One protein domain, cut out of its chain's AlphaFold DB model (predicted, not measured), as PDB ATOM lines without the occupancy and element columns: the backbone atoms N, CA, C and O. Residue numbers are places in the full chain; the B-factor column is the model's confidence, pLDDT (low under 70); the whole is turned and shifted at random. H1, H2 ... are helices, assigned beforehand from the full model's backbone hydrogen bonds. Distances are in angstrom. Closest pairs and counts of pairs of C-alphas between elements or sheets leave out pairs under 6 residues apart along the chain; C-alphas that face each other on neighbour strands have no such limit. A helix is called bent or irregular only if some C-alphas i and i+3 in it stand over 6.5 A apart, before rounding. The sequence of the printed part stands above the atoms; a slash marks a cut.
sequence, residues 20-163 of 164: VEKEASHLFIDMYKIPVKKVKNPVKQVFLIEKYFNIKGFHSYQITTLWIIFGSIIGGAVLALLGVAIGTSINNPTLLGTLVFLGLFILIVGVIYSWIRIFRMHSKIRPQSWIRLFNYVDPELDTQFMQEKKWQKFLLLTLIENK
ATOM      1  N   VAL A  20      34.316  13.610 -24.322       88.50
ATOM      2  CA  VAL A  20      32.984  13.054 -24.050       88.50
ATOM      3  C   VAL A  20      32.561  12.011 -25.089       88.50
ATOM      4  O   VAL A  20      32.146  10.919 -24.734       88.50
ATOM      5  N   GLU A  21      32.706  12.304 -26.383       87.00
ATOM      6  CA  GLU A  21      32.283  11.366 -27.428       87.00
ATOM      7  C   GLU A  21      33.197  10.142 -27.499       87.00
ATOM      8  O   GLU A  21      32.745   9.046 -27.816       87.00
ATOM      9  N   LYS A  22      34.484  10.304 -27.175       91.81
ATOM     10  CA  LYS A  22      35.410   9.174 -27.061       91.81
ATOM     11  C   LYS A  22      34.964   8.229 -25.944       91.81
ATOM     12  O   LYS A  22      34.905   7.026 -26.175       91.81
ATOM     13  N   GLU A  23      34.667   8.770 -24.767       91.75
ATOM     14  CA  GLU A  23      34.179   7.992 -23.623       91.75
ATOM     15  C   GLU A  23      32.862   7.294 -23.959       91.75
ATOM     16  O   GLU A  23      32.773   6.079 -23.804       91.75
ATOM     17  N   ALA A  24      31.906   8.021 -24.540       90.94
ATOM     18  CA  ALA A  24      30.641   7.454 -24.993       90.94
ATOM     19  C   ALA A  24      30.846   6.315 -25.999       90.94
ATOM     20  O   ALA A  24      30.258   5.249 -25.862       90.94
ATOM     21  N   SER A  25      31.738   6.492 -26.978       91.44
ATOM     22  CA  SER A  25      32.013   5.454 -27.976       91.44
ATOM     23  C   SER A  25      32.635   4.203 -27.363       91.44
ATOM     24  O   SER A  25      32.360   3.094 -27.807       91.44
ATOM     25  N   HIS A  26      33.516   4.366 -26.373       94.19
ATOM     26  CA  HIS A  26      34.130   3.234 -25.678       94.19
ATOM     27  C   HIS A  26      33.104   2.499 -24.826       94.19
ATOM     28  O   HIS A  26      33.102   1.272 -24.834       94.19
ATOM     29  N   LEU A  27      32.217   3.241 -24.163       93.12
ATOM     30  CA  LEU A  27      31.155   2.673 -23.345       93.12
ATOM     31  C   LEU A  27      30.099   1.956 -24.195       93.12
ATOM     32  O   LEU A  27      29.697   0.859 -23.837       93.12
ATOM     33  N   PHE A  28      29.740   2.504 -25.359       92.94
ATOM     34  CA  PHE A  28      28.882   1.849 -26.354       92.94
ATOM     35  C   PHE A  28      29.456   0.494 -26.804       92.94
ATOM     36  O   PHE A  28      28.750  -0.510 -26.838       92.94
ATOM     37  N   ILE A  29      30.758   0.443 -27.105       93.44
ATOM     38  CA  ILE A  29      31.443  -0.806 -27.482       93.44
ATOM     39  C   ILE A  29      31.383  -1.836 -26.357       93.44
ATOM     40  O   ILE A  29      31.159  -3.013 -26.630       93.44
ATOM     41  N   ASP A  30      31.592  -1.396 -25.116       93.69
ATOM     42  CA  ASP A  30      31.574  -2.277 -23.948       93.69
ATOM     43  C   ASP A  30      30.174  -2.808 -23.645       93.69
ATOM     44  O   ASP A  30      30.011  -4.007 -23.431       93.69
ATOM     45  N   MET A  31      29.177  -1.923 -23.659       91.75
ATOM     46  CA  MET A  31      27.779  -2.236 -23.375       91.75
ATOM     47  C   MET A  31      27.239  -3.289 -24.344       91.75
ATOM     48  O   MET A  31      26.719  -4.316 -23.916       91.75
ATOM     49  N   TYR A  32      27.447  -3.082 -25.644       90.69
ATOM     50  CA  TYR A  32      26.917  -3.967 -26.681       90.69
ATOM     51  C   TYR A  32      27.927  -5.022 -27.162       90.69
ATOM     52  O   TYR A  32      27.696  -5.687 -28.170       90.69
ATOM     53  N   LYS A  33      29.061  -5.182 -26.457       92.38
ATOM     54  CA  LYS A  33      30.123  -6.172 -26.738       92.38
ATOM     55  C   LYS A  33      30.559  -6.208 -28.210       92.38
ATOM     56  O   LYS A  33      30.772  -7.269 -28.796       92.38
ATOM     57  N   ILE A  34      30.708  -5.033 -28.816       92.06
ATOM     58  CA  ILE A  34      31.040  -4.902 -30.237       92.06
ATOM     59  C   ILE A  34      32.519  -5.283 -30.437       92.06
ATOM     60  O   ILE A  34      33.384  -4.688 -29.789       92.06
ATOM     61  N   PRO A  35      32.870  -6.212 -31.346       92.00
ATOM     62  CA  PRO A  35      34.243  -6.691 -31.533       92.00
ATOM     63  C   PRO A  35      35.086  -5.706 -32.365       92.00
ATOM     64  O   PRO A  35      35.638  -6.030 -33.416       92.00
ATOM     65  N   VAL A  36      35.191  -4.464 -31.893       92.25
ATOM     66  CA  VAL A  36      35.944  -3.381 -32.526       92.25
ATOM     67  C   VAL A  36      36.985  -2.837 -31.551       92.25
ATOM     68  O   VAL A  36      36.712  -2.573 -30.382       92.25
ATOM     69  N   LYS A  37      38.208  -2.601 -32.043       92.50
ATOM     70  CA  LYS A  37      39.284  -2.019 -31.233       92.50
ATOM     71  C   LYS A  37      38.934  -0.596 -30.789       92.50
ATOM     72  O   LYS A  37      38.591   0.259 -31.611       92.50
ATOM     73  N   LYS A  38      39.131  -0.313 -29.500       92.94
ATOM     74  CA  LYS A  38      39.044   1.042 -28.944       92.94
ATOM     75  C   LYS A  38      40.223   1.900 -29.409       92.94
ATOM     76  O   LYS A  38      41.388   1.550 -29.219       92.94
ATOM     77  N   VAL A  39      39.932   3.050 -30.003       90.94
ATOM     78  CA  VAL A  39      40.894   4.040 -30.492       90.94
ATOM     79  C   VAL A  39      40.685   5.384 -29.796       90.94
ATOM     80  O   VAL A  39      39.592   5.713 -29.344       90.94
ATOM     81  N   LYS A  40      41.750   6.191 -29.695       86.81
ATOM     82  CA  LYS A  40      41.684   7.503 -29.025       86.81
ATOM     83  C   LYS A  40      40.840   8.532 -29.788       86.81
ATOM     84  O   LYS A  40      40.294   9.434 -29.163       86.81
ATOM     85  N   ASN A  41      40.769   8.422 -31.114       84.75
ATOM     86  CA  ASN A  41      40.054   9.369 -31.964       84.75
ATOM     87  C   ASN A  41      38.572   8.949 -32.092       84.75
ATOM     88  O   ASN A  41      38.321   7.909 -32.702       84.75
ATOM     89  N   PRO A  42      37.608   9.745 -31.584       85.75
ATOM     90  CA  PRO A  42      36.186   9.389 -31.606       85.75
ATOM     91  C   PRO A  42      35.624   9.256 -33.027       85.75
ATOM     92  O   PRO A  42      34.853   8.348 -33.296       85.75
ATOM     93  N   VAL A  43      36.078  10.080 -33.974       85.06
ATOM     94  CA  VAL A  43      35.648   9.976 -35.379       85.06
ATOM     95  C   VAL A  43      36.087   8.648 -35.983       85.06
ATOM     96  O   VAL A  43      35.296   7.935 -36.594       85.06
ATOM     97  N   LYS A  44      37.354   8.281 -35.765       85.50
ATOM     98  CA  LYS A  44      37.872   6.994 -36.233       85.50
ATOM     99  C   LYS A  44      37.159   5.829 -35.544       85.50
ATOM    100  O   LYS A  44      36.975   4.793 -36.170       85.50
ATOM    101  N   GLN A  45      36.751   5.993 -34.284       89.69
ATOM    102  CA  GLN A  45      35.975   4.984 -33.570       89.69
ATOM    103  C   GLN A  45      34.626   4.743 -34.245       89.69
ATOM    104  O   GLN A  45      34.320   3.596 -34.555       89.69
ATOM    105  N   VAL A  46      33.876   5.812 -34.537       88.88
ATOM    106  CA  VAL A  46      32.594   5.731 -35.256       88.88
ATOM    107  C   VAL A  46      32.771   5.022 -36.597       88.88
ATOM    108  O   VAL A  46      31.987   4.142 -36.917       88.88
ATOM    109  N   PHE A  47      33.842   5.299 -37.342       89.31
ATOM    110  CA  PHE A  47      34.106   4.619 -38.619       89.31
ATOM    111  C   PHE A  47      34.326   3.122 -38.493       89.31
ATOM    112  O   PHE A  47      33.873   2.357 -39.342       89.31
ATOM    113  N   LEU A  48      35.045   2.693 -37.458       91.25
ATOM    114  CA  LEU A  48      35.260   1.271 -37.226       91.25
ATOM    115  C   LEU A  48      33.949   0.574 -36.851       91.25
ATOM    116  O   LEU A  48      33.710  -0.537 -37.314       91.25
ATOM    117  N   ILE A  49      33.099   1.244 -36.069       92.31
ATOM    118  CA  ILE A  49      31.769   0.749 -35.699       92.31
ATOM    119  C   ILE A  49      30.856   0.688 -36.939       92.31
ATOM    120  O   ILE A  49      30.279  -0.356 -37.220       92.31
ATOM    121  N   GLU A  50      30.783   1.759 -37.734       90.69
ATOM    122  CA  GLU A  50      30.023   1.806 -38.996       90.69
ATOM    123  C   GLU A  50      30.453   0.702 -39.962       90.69
ATOM    124  O   GLU A  50      29.612   0.035 -40.560       90.69
ATOM    125  N   LYS A  51      31.767   0.482 -40.095       90.62
ATOM    126  CA  LYS A  51      32.316  -0.579 -40.940       90.62
ATOM    127  C   LYS A  51      31.926  -1.964 -40.430       90.62
ATOM    128  O   LYS A  51      31.615  -2.824 -41.247       90.62
ATOM    129  N   TYR A  52      31.951  -2.175 -39.115       91.56
ATOM    130  CA  TYR A  52      31.565  -3.449 -38.511       91.56
ATOM    131  C   TYR A  52      30.099  -3.792 -38.798       91.56
ATOM    132  O   TYR A  52      29.807  -4.897 -39.238       91.56
ATOM    133  N   PHE A  53      29.194  -2.823 -38.643       89.94
ATOM    134  CA  PHE A  53      27.769  -3.012 -38.932       89.94
ATOM    135  C   PHE A  53      27.396  -2.835 -40.415       89.94
ATOM    136  O   PHE A  53      26.228  -2.943 -40.770       89.94
ATOM    137  N   ASN A  54      28.366  -2.556 -41.294       89.75
ATOM    138  CA  ASN A  54      28.148  -2.240 -42.711       89.75
ATOM    139  C   ASN A  54      27.120  -1.106 -42.948       89.75
ATOM    140  O   ASN A  54      26.354  -1.111 -43.914       89.75
ATOM    141  N   ILE A  55      27.107  -0.102 -42.065       87.81
ATOM    142  CA  ILE A  55      26.187   1.037 -42.138       87.81
ATOM    143  C   ILE A  55      26.874   2.199 -42.852       87.81
ATOM    144  O   ILE A  55      27.956   2.654 -42.477       87.81
ATOM    145  N   LYS A  56      26.213   2.747 -43.876       84.88
ATOM    146  CA  LYS A  56      26.644   4.003 -44.501       84.88
ATOM    147  C   LYS A  56      26.235   5.173 -43.605       84.88
ATOM    148  O   LYS A  56      25.052   5.504 -43.529       84.88
ATOM    149  N   GLY A  57      27.202   5.817 -42.960       84.38
ATOM    150  CA  GLY A  57      26.971   6.984 -42.106       84.38
ATOM    151  C   GLY A  57      27.963   8.117 -42.365       84.38
ATOM    152  O   GLY A  57      28.122   8.592 -43.498       84.38
ATOM    153  N   PHE A  58      28.627   8.545 -41.300       84.31
ATOM    154  CA  PHE A  58      29.568   9.649 -41.248       84.31
ATOM    155  C   PHE A  58      30.728   9.434 -42.224       84.31
ATOM    156  O   PHE A  58      31.094  10.358 -42.957       84.31
ATOM    157  N   HIS A  59      31.253   8.206 -42.309       82.12
ATOM    158  CA  HIS A  59      32.412   7.887 -43.147       82.12
ATOM    159  C   HIS A  59      32.131   8.109 -44.629       82.12
ATOM    160  O   HIS A  59      32.879   8.796 -45.328       82.12
ATOM    161  N   SER A  60      31.010   7.562 -45.103       83.19
ATOM    162  CA  SER A  60      30.600   7.688 -46.500       83.19
ATOM    163  C   SER A  60      30.393   9.155 -46.870       83.19
ATOM    164  O   SER A  60      30.842   9.587 -47.928       83.19
ATOM    165  N   TYR A  61      29.756   9.936 -45.992       84.06
ATOM    166  CA  TYR A  61      29.530  11.358 -46.235       84.06
ATOM    167  C   TYR A  61      30.842  12.156 -46.279       84.06
ATOM    168  O   TYR A  61      30.985  13.057 -47.113       84.06
ATOM    169  N   GLN A  62      31.814  11.815 -45.424       83.00
ATOM    170  CA  GLN A  62      33.140  12.432 -45.439       83.00
ATOM    171  C   GLN A  62      33.893  12.136 -46.732       83.00
ATOM    172  O   GLN A  62      34.382  13.075 -47.359       83.00
ATOM    173  N   ILE A  63      33.919  10.878 -47.179       80.88
ATOM    174  CA  ILE A  63      34.554  10.503 -48.449       80.88
ATOM    175  C   ILE A  63      33.921  11.260 -49.617       80.88
ATOM    176  O   ILE A  63      34.637  11.880 -50.399       80.88
ATOM    177  N   THR A  64      32.588  11.286 -49.718       83.38
ATOM    178  CA  THR A  64      31.907  12.037 -50.786       83.38
ATOM    179  C   THR A  64      32.252  13.524 -50.745       83.38
ATOM    180  O   THR A  64      32.448  14.145 -51.782       83.38
ATOM    181  N   THR A  65      32.343  14.110 -49.552       82.44
ATOM    182  CA  THR A  65      32.683  15.531 -49.400       82.44
ATOM    183  C   THR A  65      34.123  15.811 -49.831       82.44
ATOM    184  O   THR A  65      34.355  16.787 -50.537       82.44
ATOM    185  N   LEU A  66      35.071  14.932 -49.488       80.44
ATOM    186  CA  LEU A  66      36.460  15.030 -49.947       80.44
ATOM    187  C   LEU A  66      36.572  14.918 -51.471       80.44
ATOM    188  O   LEU A  66      37.282  15.716 -52.077       80.44
ATOM    189  N   TRP A  67      35.833  13.999 -52.100       81.25
ATOM    190  CA  TRP A  67      35.803  13.878 -53.562       81.25
ATOM    191  C   TRP A  67      35.265  15.129 -54.254       81.25
ATOM    192  O   TRP A  67      35.804  15.530 -55.278       81.25
ATOM    193  N   ILE A  68      34.243  15.774 -53.688       83.38
ATOM    194  CA  ILE A  68      33.693  17.021 -54.241       83.38
ATOM    195  C   ILE A  68      34.701  18.168 -54.102       83.38
ATOM    196  O   ILE A  68      34.915  18.909 -55.061       83.38
ATOM    197  N   ILE A  69      35.364  18.285 -52.946       82.25
ATOM    198  CA  ILE A  69      36.433  19.274 -52.735       82.25
ATOM    199  C   ILE A  69      37.530  19.065 -53.780       82.25
ATOM    200  O   ILE A  69      37.865  19.982 -54.524       82.25
ATOM    201  N   PHE A  70      38.042  17.842 -53.882       80.00
ATOM    202  CA  PHE A  70      39.125  17.505 -54.797       80.00
ATOM    203  C   PHE A  70      38.735  17.720 -56.264       80.00
ATOM    204  O   PHE A  70      39.467  18.368 -57.008       80.00
ATOM    205  N   GLY A  71      37.548  17.253 -56.661       83.81
ATOM    206  CA  GLY A  71      37.019  17.416 -58.012       83.81
ATOM    207  C   GLY A  71      36.818  18.880 -58.399       83.81
ATOM    208  O   GLY A  71      37.146  19.256 -59.519       83.81
ATOM    209  N   SER A  72      36.351  19.727 -57.476       84.31
ATOM    210  CA  SER A  72      36.190  21.162 -57.745       84.31
ATOM    211  C   SER A  72      37.528  21.888 -57.899       84.31
ATOM    212  O   SER A  72      37.673  22.696 -58.814       84.31
ATOM    213  N   ILE A  73      38.526  21.555 -57.072       84.00
ATOM    214  CA  ILE A  73      39.873  22.134 -57.163       84.00
ATOM    215  C   ILE A  73      40.537  21.739 -58.482       84.00
ATOM    216  O   ILE A  73      41.004  22.608 -59.217       84.00
ATOM    217  N   ILE A  74      40.558  20.443 -58.803       86.56
ATOM    218  CA  ILE A  74      41.197  19.957 -60.030       86.56
ATOM    219  C   ILE A  74      40.440  20.436 -61.260       86.56
ATOM    220  O   ILE A  74      41.059  20.984 -62.166       86.56
ATOM    221  N   GLY A  75      39.117  20.275 -61.292       88.06
ATOM    222  CA  GLY A  75      38.306  20.674 -62.438       88.06
ATOM    223  C   GLY A  75      38.432  22.167 -62.736       88.06
ATOM    224  O   GLY A  75      38.670  22.546 -63.881       88.06
ATOM    225  N   GLY A  76      38.356  23.012 -61.703       89.25
ATOM    226  CA  GLY A  76      38.522  24.457 -61.853       89.25
ATOM    227  C   GLY A  76      39.928  24.854 -62.313       89.25
ATOM    228  O   GLY A  76      40.069  25.675 -63.221       89.25
ATOM    229  N   ALA A  77      40.973  24.241 -61.746       87.44
ATOM    230  CA  ALA A  77      42.357  24.512 -62.133       87.44
ATOM    231  C   ALA A  77      42.663  24.066 -63.571       87.44
ATOM    232  O   ALA A  77      43.262  24.825 -64.330       87.44
ATOM    233  N   VAL A  78      42.220  22.867 -63.965       92.94
ATOM    234  CA  VAL A  78      42.401  22.341 -65.325       92.94
ATOM    235  C   VAL A  78      41.708  23.242 -66.343       92.94
ATOM    236  O   VAL A  78      42.325  23.601 -67.340       92.94
ATOM    237  N   LEU A  79      40.471  23.671 -66.080       92.25
ATOM    238  CA  LEU A  79      39.753  24.580 -66.978       92.25
ATOM    239  C   LEU A  79      40.452  25.932 -67.131       92.25
ATOM    240  O   LEU A  79      40.585  26.422 -68.252       92.25
ATOM    241  N   ALA A  80      40.955  26.510 -66.038       89.50
ATOM    242  CA  ALA A  80      41.695  27.765 -66.102       89.50
ATOM    243  C   ALA A  80      43.009  27.622 -66.892       89.50
ATOM    244  O   ALA A  80      43.314  28.466 -67.733       89.50
ATOM    245  N   LEU A  81      43.758  26.534 -66.674       90.81
ATOM    246  CA  LEU A  81      45.005  26.260 -67.395       90.81
ATOM    247  C   LEU A  81      44.766  25.989 -68.884       90.81
ATOM    248  O   LEU A  81      45.500  26.515 -69.716       90.81
ATOM    249  N   LEU A  82      43.722  25.229 -69.231       90.62
ATOM    250  CA  LEU A  82      43.317  25.017 -70.622       90.62
ATOM    251  C   LEU A  82      42.900  26.330 -71.286       90.62
ATOM    252  O   LEU A  82      43.270  26.573 -72.432       90.62
ATOM    253  N   GLY A  83      42.193  27.198 -70.561       90.62
ATOM    254  CA  GLY A  83      41.849  28.538 -71.030       90.62
ATOM    255  C   GLY A  83      43.069  29.370 -71.402       90.62
ATOM    256  O   GLY A  83      43.107  29.950 -72.485       90.62
ATOM    257  N   VAL A  84      44.092  29.375 -70.545       90.56
ATOM    258  CA  VAL A  84      45.357  30.069 -70.820       90.56
ATOM    259  C   VAL A  84      46.101  29.417 -71.985       90.56
ATOM    260  O   VAL A  84      46.511  30.119 -72.905       90.56
ATOM    261  N   ALA A  85      46.255  28.093 -71.987       90.38
ATOM    262  CA  ALA A  85      47.047  27.384 -72.991       90.38
ATOM    263  C   ALA A  85      46.427  27.478 -74.394       90.38
ATOM    264  O   ALA A  85      47.100  27.857 -75.348       90.38
ATOM    265  N   ILE A  86      45.131  27.184 -74.519       90.69
ATOM    266  CA  ILE A  86      44.433  27.213 -75.808       90.69
ATOM    267  C   ILE A  86      44.213  28.662 -76.234       90.69
ATOM    268  O   ILE A  86      44.540  29.020 -77.361       90.69
ATOM    269  N   GLY A  87      43.708  29.509 -75.331       88.06
ATOM    270  CA  GLY A  87      43.366  30.897 -75.631       88.06
ATOM    271  C   GLY A  87      44.555  31.735 -76.100       88.06
ATOM    272  O   GLY A  87      44.403  32.525 -77.031       88.06
ATOM    273  N   THR A  88      45.745  31.524 -75.524       90.25
ATOM    274  CA  THR A  88      46.976  32.174 -76.010       90.25
ATOM    275  C   THR A  88      47.474  31.553 -77.315       90.25
ATOM    276  O   THR A  88      47.837  32.292 -78.225       90.25
ATOM    277  N   SER A  89      47.415  30.222 -77.463       93.31
ATOM    278  CA  SER A  89      47.867  29.524 -78.677       93.31
ATOM    279  C   SER A  89      47.095  29.920 -79.936       93.31
ATOM    280  O   SER A  89      47.683  29.934 -81.013       93.31
ATOM    281  N   ILE A  90      45.797  30.207 -79.824       93.88
ATOM    282  CA  ILE A  90      44.960  30.610 -80.968       93.88
ATOM    283  C   ILE A  90      44.689  32.122 -81.005       93.88
ATOM    284  O   ILE A  90      43.868  32.572 -81.800       93.88
ATOM    285  N   ASN A  91      45.341  32.895 -80.127       92.38
ATOM    286  CA  ASN A  91      45.152  34.339 -79.959       92.38
ATOM    287  C   ASN A  91      43.670  34.761 -79.852       92.38
ATOM    288  O   ASN A  91      43.237  35.745 -80.452       92.38
ATOM    289  N   ASN A  92      42.871  33.988 -79.107       93.56
ATOM    290  CA  ASN A  92      41.447  34.243 -78.905       93.56
ATOM    291  C   ASN A  92      41.200  34.709 -77.459       93.56
ATOM    292  O   ASN A  92      41.029  33.874 -76.558       93.56
ATOM    293  N   PRO A  93      41.169  36.033 -77.215       89.94
ATOM    294  CA  PRO A  93      40.999  36.579 -75.871       89.94
ATOM    295  C   PRO A  93      39.625  36.247 -75.276       89.94
ATOM    296  O   PRO A  93      39.505  36.116 -74.059       89.94
ATOM    297  N   THR A  94      38.599  36.056 -76.113       91.44
ATOM    298  CA  THR A  94      37.262  35.651 -75.666       91.44
ATOM    299  C   THR A  94      37.295  34.248 -75.070       91.44
ATOM    300  O   THR A  94      36.854  34.064 -73.939       91.44
ATOM    301  N   LEU A  95      37.881  33.273 -75.776       89.62
ATOM    302  CA  LEU A  95      38.003  31.895 -75.288       89.62
ATOM    303  C   LEU A  95      38.819  31.826 -73.989       89.62
ATOM    304  O   LEU A  95      38.420  31.141 -73.044       89.62
ATOM    305  N   LEU A  96      39.935  32.563 -73.938       91.44
ATOM    306  CA  LEU A  96      40.767  32.679 -72.741       91.44
ATOM    307  C   LEU A  96      39.929  33.169 -71.559       91.44
ATOM    308  O   LEU A  96      39.876  32.506 -70.520       91.44
ATOM    309  N   GLY A  97      39.241  34.300 -71.734       90.31
ATOM    310  CA  GLY A  97      38.409  34.906 -70.700       90.31
ATOM    311  C   GLY A  97      37.311  33.964 -70.212       90.31
ATOM    312  O   GLY A  97      37.144  33.801 -69.006       90.31
ATOM    313  N   THR A  98      36.606  33.289 -71.125       93.31
ATOM    314  CA  THR A  98      35.513  32.372 -70.775       93.31
ATOM    315  C   THR A  98      35.996  31.173 -69.960       93.31
ATOM    316  O   THR A  98      35.418  30.876 -68.915       93.31
ATOM    317  N   LEU A  99      37.053  30.483 -70.395       92.19
ATOM    318  CA  LEU A  99      37.535  29.274 -69.717       92.19
ATOM    319  C   LEU A  99      38.195  29.585 -68.369       92.19
ATOM    320  O   LEU A  99      37.970  28.865 -67.394       92.19
ATOM    321  N   VAL A 100      38.943  30.689 -68.280       91.44
ATOM    322  CA  VAL A 100      39.509  31.161 -67.008       91.44
ATOM    323  C   VAL A 100      38.398  31.568 -66.043       91.44
ATOM    324  O   VAL A 100      38.426  31.166 -64.878       91.44
ATOM    325  N   PHE A 101      37.387  32.301 -66.517       93.31
ATOM    326  CA  PHE A 101      36.234  32.677 -65.701       93.31
ATOM    327  C   PHE A 101      35.480  31.447 -65.181       93.31
ATOM    328  O   PHE A 101      35.222  31.356 -63.983       93.31
ATOM    329  N   LEU A 102      35.181  30.472 -66.047       93.44
ATOM    330  CA  LEU A 102      34.521  29.223 -65.650       93.44
ATOM    331  C   LEU A 102      35.348  28.440 -64.626       93.44
ATOM    332  O   LEU A 102      34.799  27.967 -63.629       93.44
ATOM    333  N   GLY A 103      36.664  28.339 -64.832       91.06
ATOM    334  CA  GLY A 103      37.569  27.685 -63.890       91.06
ATOM    335  C   GLY A 103      37.538  28.338 -62.506       91.06
ATOM    336  O   GLY A 103      37.351  27.655 -61.498       91.06
ATOM    337  N   LEU A 104      37.633  29.669 -62.448       88.75
ATOM    338  CA  LEU A 104      37.545  30.428 -61.196       88.75
ATOM    339  C   LEU A 104      36.164  30.322 -60.540       88.75
ATOM    340  O   LEU A 104      36.071  30.164 -59.322       88.75
ATOM    341  N   PHE A 105      35.091  30.360 -61.330       90.38
ATOM    342  CA  PHE A 105      33.728  30.213 -60.832       90.38
ATOM    343  C   PHE A 105      33.519  28.849 -60.159       90.38
ATOM    344  O   PHE A 105      33.000  28.785 -59.043       90.38
ATOM    345  N   ILE A 106      33.999  27.764 -60.778       90.19
ATOM    346  CA  ILE A 106      33.950  26.411 -60.202       90.19
ATOM    347  C   ILE A 106      34.713  26.345 -58.876       90.19
ATOM    348  O   ILE A 106      34.223  25.730 -57.928       90.19
ATOM    349  N   LEU A 107      35.872  27.002 -58.771       85.06
ATOM    350  CA  LEU A 107      36.632  27.054 -57.519       85.06
ATOM    351  C   LEU A 107      35.854  27.769 -56.408       85.06
ATOM    352  O   LEU A 107      35.778  27.259 -55.290       85.06
ATOM    353  N   ILE A 108      35.242  28.919 -56.706       85.56
ATOM    354  CA  ILE A 108      34.460  29.694 -55.731       85.56
ATOM    355  C   ILE A 108      33.234  28.901 -55.266       85.56
ATOM    356  O   ILE A 108      33.021  28.728 -54.063       85.56
ATOM    357  N   VAL A 109      32.444  28.375 -56.206       87.94
ATOM    358  CA  VAL A 109      31.250  27.577 -55.891       87.94
ATOM    359  C   VAL A 109      31.636  26.306 -55.134       87.94
ATOM    360  O   VAL A 109      30.999  25.967 -54.136       87.94
ATOM    361  N   GLY A 110      32.709  25.634 -55.556       85.62
ATOM    362  CA  GLY A 110      33.249  24.448 -54.898       85.62
ATOM    363  C   GLY A 110      33.628  24.714 -53.445       85.62
ATOM    364  O   GLY A 110      33.265  23.938 -52.558       85.62
ATOM    365  N   VAL A 111      34.276  25.847 -53.170       81.44
ATOM    366  CA  VAL A 111      34.613  26.290 -51.811       81.44
ATOM    367  C   VAL A 111      33.363  26.510 -50.958       81.44
ATOM    368  O   VAL A 111      33.267  25.943 -49.866       81.44
ATOM    369  N   ILE A 112      32.395  27.293 -51.446       85.38
ATOM    370  CA  ILE A 112      31.155  27.594 -50.710       85.38
ATOM    371  C   ILE A 112      30.402  26.296 -50.397       85.38
ATOM    372  O   ILE A 112      29.998  26.050 -49.257       85.38
ATOM    373  N   TYR A 113      30.262  25.425 -51.396       85.31
ATOM    374  CA  TYR A 113      29.576  24.146 -51.250       85.31
ATOM    375  C   TYR A 113      30.270  23.225 -50.238       85.31
ATOM    376  O   TYR A 113      29.617  22.590 -49.403       85.31
ATOM    377  N   SER A 114      31.601  23.181 -50.272       81.25
ATOM    378  CA  SER A 114      32.410  22.397 -49.334       81.25
ATOM    379  C   SER A 114      32.236  22.881 -47.899       81.25
ATOM    380  O   SER A 114      32.083  22.067 -46.986       81.25
ATOM    381  N   TRP A 115      32.173  24.200 -47.708       79.81
ATOM    382  CA  TRP A 115      31.909  24.811 -46.411       79.81
ATOM    383  C   TRP A 115      30.549  24.361 -45.865       79.81
ATOM    384  O   TRP A 115      30.481  23.766 -44.788       79.81
ATOM    385  N   ILE A 116      29.479  24.510 -46.652       85.19
ATOM    386  CA  ILE A 116      28.121  24.073 -46.278       85.19
ATOM    387  C   ILE A 116      28.103  22.590 -45.882       85.19
ATOM    388  O   ILE A 116      27.510  22.218 -44.863       85.19
ATOM    389  N   ARG A 117      28.767  21.724 -46.658       84.19
ATOM    390  CA  ARG A 117      28.828  20.287 -46.358       84.19
ATOM    391  C   ARG A 117      29.552  19.979 -45.057       84.19
ATOM    392  O   ARG A 117      29.084  19.123 -44.310       84.19
ATOM    393  N   ILE A 118      30.646  20.666 -44.756       79.50
ATOM    394  CA  ILE A 118      31.382  20.463 -43.502       79.50
ATOM    395  C   ILE A 118      30.549  20.915 -42.299       79.50
ATOM    396  O   ILE A 118      30.472  20.197 -41.303       79.50
ATOM    397  N   PHE A 119      29.829  22.034 -42.399       80.81
ATOM    398  CA  PHE A 119      28.881  22.430 -41.351       80.81
ATOM    399  C   PHE A 119      27.774  21.393 -41.149       80.81
ATOM    400  O   PHE A 119      27.434  21.041 -40.014       80.81
ATOM    401  N   ARG A 120      27.225  20.858 -42.244       84.19
ATOM    402  CA  ARG A 120      26.197  19.807 -42.203       84.19
ATOM    403  C   ARG A 120      26.728  18.507 -41.603       84.19
ATOM    404  O   ARG A 120      26.010  17.833 -40.863       84.19
ATOM    405  N   MET A 121      27.986  18.183 -41.887       82.19
ATOM    406  CA  MET A 121      28.688  17.019 -41.359       82.19
ATOM    407  C   MET A 121      28.712  17.041 -39.822       82.19
ATOM    408  O   MET A 121      28.372  16.038 -39.196       82.19
ATOM    409  N   HIS A 122      29.007  18.198 -39.219       76.06
ATOM    410  CA  HIS A 122      29.037  18.370 -37.760       76.06
ATOM    411  C   HIS A 122      27.661  18.436 -37.114       76.06
ATOM    412  O   HIS A 122      27.417  17.783 -36.105       76.06
ATOM    413  N   SER A 123      26.781  19.259 -37.679       78.19
ATOM    414  CA  SER A 123      25.498  19.587 -37.053       78.19
ATOM    415  C   SER A 123      24.449  18.490 -37.204       78.19
ATOM    416  O   SER A 123      23.581  18.373 -36.348       78.19
ATOM    417  N   LYS A 124      24.502  17.707 -38.289       84.38
ATOM    418  CA  LYS A 124      23.438  16.752 -38.629       84.38
ATOM    419  C   LYS A 124      23.956  15.348 -38.887       84.38
ATOM    420  O   LYS A 124      23.436  14.403 -38.312       84.38
ATOM    421  N   ILE A 125      24.980  15.186 -39.725       87.25
ATOM    422  CA  ILE A 125      25.385  13.838 -40.161       87.25
ATOM    423  C   ILE A 125      26.005  13.038 -39.016       87.25
ATOM    424  O   ILE A 125      25.699  11.858 -38.870       87.25
ATOM    425  N   ARG A 126      26.847  13.663 -38.187       85.88
ATOM    426  CA  ARG A 126      27.477  12.995 -37.042       85.88
ATOM    427  C   ARG A 126      26.458  12.464 -36.017       85.88
ATOM    428  O   ARG A 126      26.508  11.262 -35.766       85.88
ATOM    429  N   PRO A 127      25.506  13.263 -35.491       89.12
ATOM    430  CA  PRO A 127      24.462  12.728 -34.613       89.12
ATOM    431  C   PRO A 127      23.551  11.724 -35.333       89.12
ATOM    432  O   PRO A 127      23.270  10.667 -34.786       89.12
ATOM    433  N   GLN A 128      23.167  11.961 -36.595       89.94
ATOM    434  CA  GLN A 128      22.354  10.998 -37.360       89.94
ATOM    435  C   GLN A 128      23.033   9.641 -37.553       89.94
ATOM    436  O   GLN A 128      22.357   8.619 -37.627       89.94
ATOM    437  N   SER A 129      24.360   9.617 -37.657       89.19
ATOM    438  CA  SER A 129      25.108   8.366 -37.784       89.19
ATOM    439  C   SER A 129      25.061   7.574 -36.484       89.19
ATOM    440  O   SER A 129      24.839   6.370 -36.522       89.19
ATOM    441  N   TRP A 130      25.151   8.255 -35.340       91.00
ATOM    442  CA  TRP A 130      24.901   7.630 -34.045       91.00
ATOM    443  C   TRP A 130      23.471   7.112 -33.911       91.00
ATOM    444  O   TRP A 130      23.305   5.971 -33.508       91.00
ATOM    445  N   ILE A 131      22.456   7.883 -34.317       90.75
ATOM    446  CA  ILE A 131      21.056   7.414 -34.321       90.75
ATOM    447  C   ILE A 131      20.927   6.111 -35.117       90.75
ATOM    448  O   ILE A 131      20.308   5.166 -34.652       90.75
ATOM    449  N   ARG A 132      21.545   6.021 -36.303       90.69
ATOM    450  CA  ARG A 132      21.515   4.784 -37.105       90.69
ATOM    451  C   ARG A 132      22.193   3.611 -36.407       90.69
ATOM    452  O   ARG A 132      21.719   2.492 -36.549       90.69
ATOM    453  N   LEU A 133      23.295   3.859 -35.699       91.19
ATOM    454  CA  LEU A 133      23.974   2.830 -34.913       91.19
ATOM    455  C   LEU A 133      23.088   2.343 -33.762       91.19
ATOM    456  O   LEU A 133      22.962   1.138 -33.586       91.19
ATOM    457  N   PHE A 134      22.435   3.254 -33.036       90.94
ATOM    458  CA  PHE A 134      21.488   2.888 -31.983       90.94
ATOM    459  C   PHE A 134      20.295   2.137 -32.537       90.94
ATOM    460  O   PHE A 134      20.085   1.011 -32.136       90.94
ATOM    461  N   ASN A 135      19.620   2.644 -33.566       89.56
ATOM    462  CA  ASN A 135      18.484   1.942 -34.168       89.56
ATOM    463  C   ASN A 135      18.826   0.530 -34.679       89.56
ATOM    464  O   ASN A 135      17.924  -0.272 -34.889       89.56
ATOM    465  N   TYR A 136      20.105   0.243 -34.940       89.81
ATOM    466  CA  TYR A 136      20.560  -1.088 -35.331       89.81
ATOM    467  C   TYR A 136      20.822  -2.007 -34.131       89.81
ATOM    468  O   TYR A 136      20.565  -3.204 -34.209       89.81
ATOM    469  N   VAL A 137      21.391  -1.468 -33.053       89.88
ATOM    470  CA  VAL A 137      21.859  -2.251 -31.899       89.88
ATOM    471  C   VAL A 137      20.822  -2.298 -30.773       89.88
ATOM    472  O   VAL A 137      20.686  -3.319 -30.109       89.88
ATOM    473  N   ASP A 138      20.096  -1.204 -30.588       87.38
ATOM    474  CA  ASP A 138      19.097  -0.960 -29.555       87.38
ATOM    475  C   ASP A 138      17.998  -0.015 -30.093       87.38
ATOM    476  O   ASP A 138      18.081   1.211 -29.948       87.38
ATOM    477  N   PRO A 139      16.993  -0.567 -30.799       87.19
ATOM    478  CA  PRO A 139      15.932   0.216 -31.431       87.19
ATOM    479  C   PRO A 139      14.973   0.889 -30.445       87.19
ATOM    480  O   PRO A 139      14.235   1.788 -30.845       87.19
ATOM    481  N   GLU A 140      14.945   0.431 -29.193       87.12
ATOM    482  CA  GLU A 140      14.036   0.929 -28.156       87.12
ATOM    483  C   GLU A 140      14.587   2.177 -27.460       87.12
ATOM    484  O   GLU A 140      13.841   2.908 -26.805       87.12
ATOM    485  N   LEU A 141      15.880   2.463 -27.643       87.19
ATOM    486  CA  LEU A 141      16.517   3.632 -27.069       87.19
ATOM    487  C   LEU A 141      15.930   4.933 -27.636       87.19
ATOM    488  O   LEU A 141      15.978   5.187 -28.844       87.19
ATOM    489  N   ASP A 142      15.461   5.818 -26.753       85.69
ATOM    490  CA  ASP A 142      15.054   7.161 -27.163       85.69
ATOM    491  C   ASP A 142      16.269   7.958 -27.652       85.69
ATOM    492  O   ASP A 142      17.166   8.309 -26.889       85.69
ATOM    493  N   THR A 143      16.293   8.264 -28.950       88.75
ATOM    494  CA  THR A 143      17.371   9.019 -29.595       88.75
ATOM    495  C   THR A 143      17.014  10.486 -29.855       88.75
ATOM    496  O   THR A 143      17.774  11.184 -30.534       88.75
ATOM    497  N   GLN A 144      15.902  11.008 -29.315       87.31
ATOM    498  CA  GLN A 144      15.489  12.406 -29.525       87.31
ATOM    499  C   GLN A 144      16.552  13.420 -29.071       87.31
ATOM    500  O   GLN A 144      16.788  14.420 -29.759       87.31
ATOM    501  N   PHE A 145      17.290  13.114 -27.997       86.94
ATOM    502  CA  PHE A 145      18.381  13.951 -27.478       86.94
ATOM    503  C   PHE A 145      19.515  14.192 -28.495       86.94
ATOM    504  O   PHE A 145      20.304  15.133 -28.361       86.94
ATOM    505  N   MET A 146      19.618  13.370 -29.547       87.25
ATOM    506  CA  MET A 146      20.634  13.516 -30.593       87.25
ATOM    507  C   MET A 146      20.451  14.774 -31.447       87.25
ATOM    508  O   MET A 146      21.378  15.184 -32.148       87.25
ATOM    509  N   GLN A 147      19.274  15.401 -31.396       86.00
ATOM    510  CA  GLN A 147      18.998  16.654 -32.100       86.00
ATOM    511  C   GLN A 147      19.528  17.885 -31.348       86.00
ATOM    512  O   GLN A 147      19.579  18.984 -31.906       86.00
ATOM    513  N   GLU A 148      19.964  17.722 -30.097       85.88
ATOM    514  CA  GLU A 148      20.408  18.832 -29.267       85.88
ATOM    515  C   GLU A 148      21.828  19.322 -29.583       85.88
ATOM    516  O   GLU A 148      22.736  18.576 -29.954       85.88
ATOM    517  N   LYS A 149      22.084  20.608 -29.309       81.00
ATOM    518  CA  LYS A 149      23.404  21.236 -29.506       81.00
ATOM    519  C   LYS A 149      24.528  20.541 -28.724       81.00
ATOM    520  O   LYS A 149      25.686  20.601 -29.134       81.00
ATOM    521  N   LYS A 150      24.205  19.912 -27.590       84.88
ATOM    522  CA  LYS A 150      25.147  19.189 -26.718       84.88
ATOM    523  C   LYS A 150      24.922  17.671 -26.751       84.88
ATOM    524  O   LYS A 150      25.268  17.010 -25.775       84.88
ATOM    525  N   TRP A 151      24.409  17.122 -27.858       88.06
ATOM    526  CA  TRP A 151      24.079  15.695 -28.011       88.06
ATOM    527  C   TRP A 151      25.164  14.732 -27.508       88.06
ATOM    528  O   TRP A 151      24.848  13.689 -26.962       88.06
ATOM    529  N   GLN A 152      26.447  15.091 -27.609       88.94
ATOM    530  CA  GLN A 152      27.567  14.261 -27.140       88.94
ATOM    531  C   GLN A 152      27.535  14.009 -25.629       88.94
ATOM    532  O   GLN A 152      27.923  12.936 -25.182       88.94
ATOM    533  N   LYS A 153      27.113  15.006 -24.840       88.94
ATOM    534  CA  LYS A 153      26.982  14.869 -23.385       88.94
ATOM    535  C   LYS A 153      25.799  13.982 -23.030       88.94
ATOM    536  O   LYS A 153      25.959  13.098 -22.201       88.94
ATOM    537  N   PHE A 154      24.665  14.200 -23.686       87.88
ATOM    538  CA  PHE A 154      23.474  13.378 -23.494       87.88
ATOM    539  C   PHE A 154      23.722  11.933 -23.904       87.88
ATOM    540  O   PHE A 154      23.446  11.042 -23.124       87.88
ATOM    541  N   LEU A 155      24.403  11.713 -25.030       88.69
ATOM    542  CA  LEU A 155      24.843  10.390 -25.457       88.69
ATOM    543  C   LEU A 155      25.625   9.655 -24.361       88.69
ATOM    544  O   LEU A 155      25.366   8.487 -24.093       88.69
ATOM    545  N   LEU A 156      26.589  10.328 -23.725       90.50
ATOM    546  CA  LEU A 156      27.346   9.720 -22.635       90.50
ATOM    547  C   LEU A 156      26.451   9.404 -21.430       90.50
ATOM    548  O   LEU A 156      26.575   8.321 -20.870       90.50
ATOM    549  N   LEU A 157      25.570  10.328 -21.040       90.06
ATOM    550  CA  LEU A 157      24.658  10.147 -19.907       90.06
ATOM    551  C   LEU A 157      23.695   8.980 -20.137       90.06
ATOM    552  O   LEU A 157      23.658   8.072 -19.319       90.06
ATOM    553  N   THR A 158      23.026   8.943 -21.287       87.50
ATOM    554  CA  THR A 158      22.101   7.870 -21.667       87.50
ATOM    555  C   THR A 158      22.781   6.501 -21.669       87.50
ATOM    556  O   THR A 158      22.206   5.509 -21.233       87.50
ATOM    557  N   LEU A 159      24.031   6.429 -22.131       88.62
ATOM    558  CA  LEU A 159      24.801   5.189 -22.084       88.62
ATOM    559  C   LEU A 159      25.237   4.815 -20.657       88.62
ATOM    560  O   LEU A 159      25.381   3.640 -20.356       88.62
ATOM    561  N   ILE A 160      25.477   5.778 -19.769       89.69
ATOM    562  CA  ILE A 160      25.772   5.481 -18.360       89.69
ATOM    563  C   ILE A 160      24.515   4.970 -17.650       89.69
ATOM    564  O   ILE A 160      24.606   4.000 -16.905       89.69
ATOM    565  N   GLU A 161      23.364   5.593 -17.901       87.38
ATOM    566  CA  GLU A 161      22.077   5.223 -17.304       87.38
ATOM    567  C   GLU A 161      21.661   3.802 -17.693       87.38
ATOM    568  O   GLU A 161      21.342   3.016 -16.811       87.38
ATOM    569  N   ASN A 162      21.780   3.434 -18.974       83.00
ATOM    570  CA  ASN A 162      21.440   2.090 -19.461       83.00
ATOM    571  C   ASN A 162      22.494   1.011 -19.172       83.00
ATOM    572  O   ASN A 162      22.311  -0.150 -19.528       83.00
ATOM    573  N   LYS A 163      23.644   1.374 -18.593       77.44
ATOM    574  CA  LYS A 163      24.663   0.389 -18.198       77.44
ATOM    575  C   LYS A 163      24.314  -0.301 -16.872       77.44
ATOM    576  O   LYS A 163      24.874  -1.366 -16.603       77.44
TER     577      LYS A 163
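What this domain is: This is residues 20 to 163 of the 164 residues of an uncharacterized protein of Carnobacterium divergens DSM 20623 (UniProt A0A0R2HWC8). A long helical hairpin, H3 and H4a, has a small head of short helices at its open end: H1, H2, H4b, H5 and H6. The printed part has 144 residues with six named helices, H1 to H6, and no named strand: all helix. It is only just extended, close to loose, with a radius of gyration of the C-alphas of 22.0 A and spans of 73 by 28 by 24 A.

Where its parts are: H4, residues 93 to 137, was assigned as one helix by its hydrogen bonds but is bent: C-alphas 123 and 126 are 6.9 A apart. Arm H4a, residues 93 to 123, measures 45.1 A from C-alpha 93 at (40.999, 36.579, -75.871); H4b is residues 126 to 137. H3, residues 58 to 89, measures 46.2 A. H1 is residues 20 to 31, H2 42 to 52, H5 144 to 147, H6 151 to 161, ending at (22.077, 5.223, -17.304).

How they stand to each other: H3 and H4a touch as a hairpin, opposite ways at a shallow tilt of 11 degrees; their closest C-alphas, Gly 76 and Gly 103, are 3.9 A apart. H4b stands at a steep tilt of 51 degrees to H4a. H1 touches H6, closest at C-alphas Ala 24 and Leu 156, 4.6 A. Every O i to N i+4 pair is within hydrogen-bond range except in H5, too short for one.

The domain as a whole: The farthest C-alphas, Asn 91 and Lys 163, are 73.4 A apart. The printed part has no cut and no long link; no printed residue is under 70 in pLDDT.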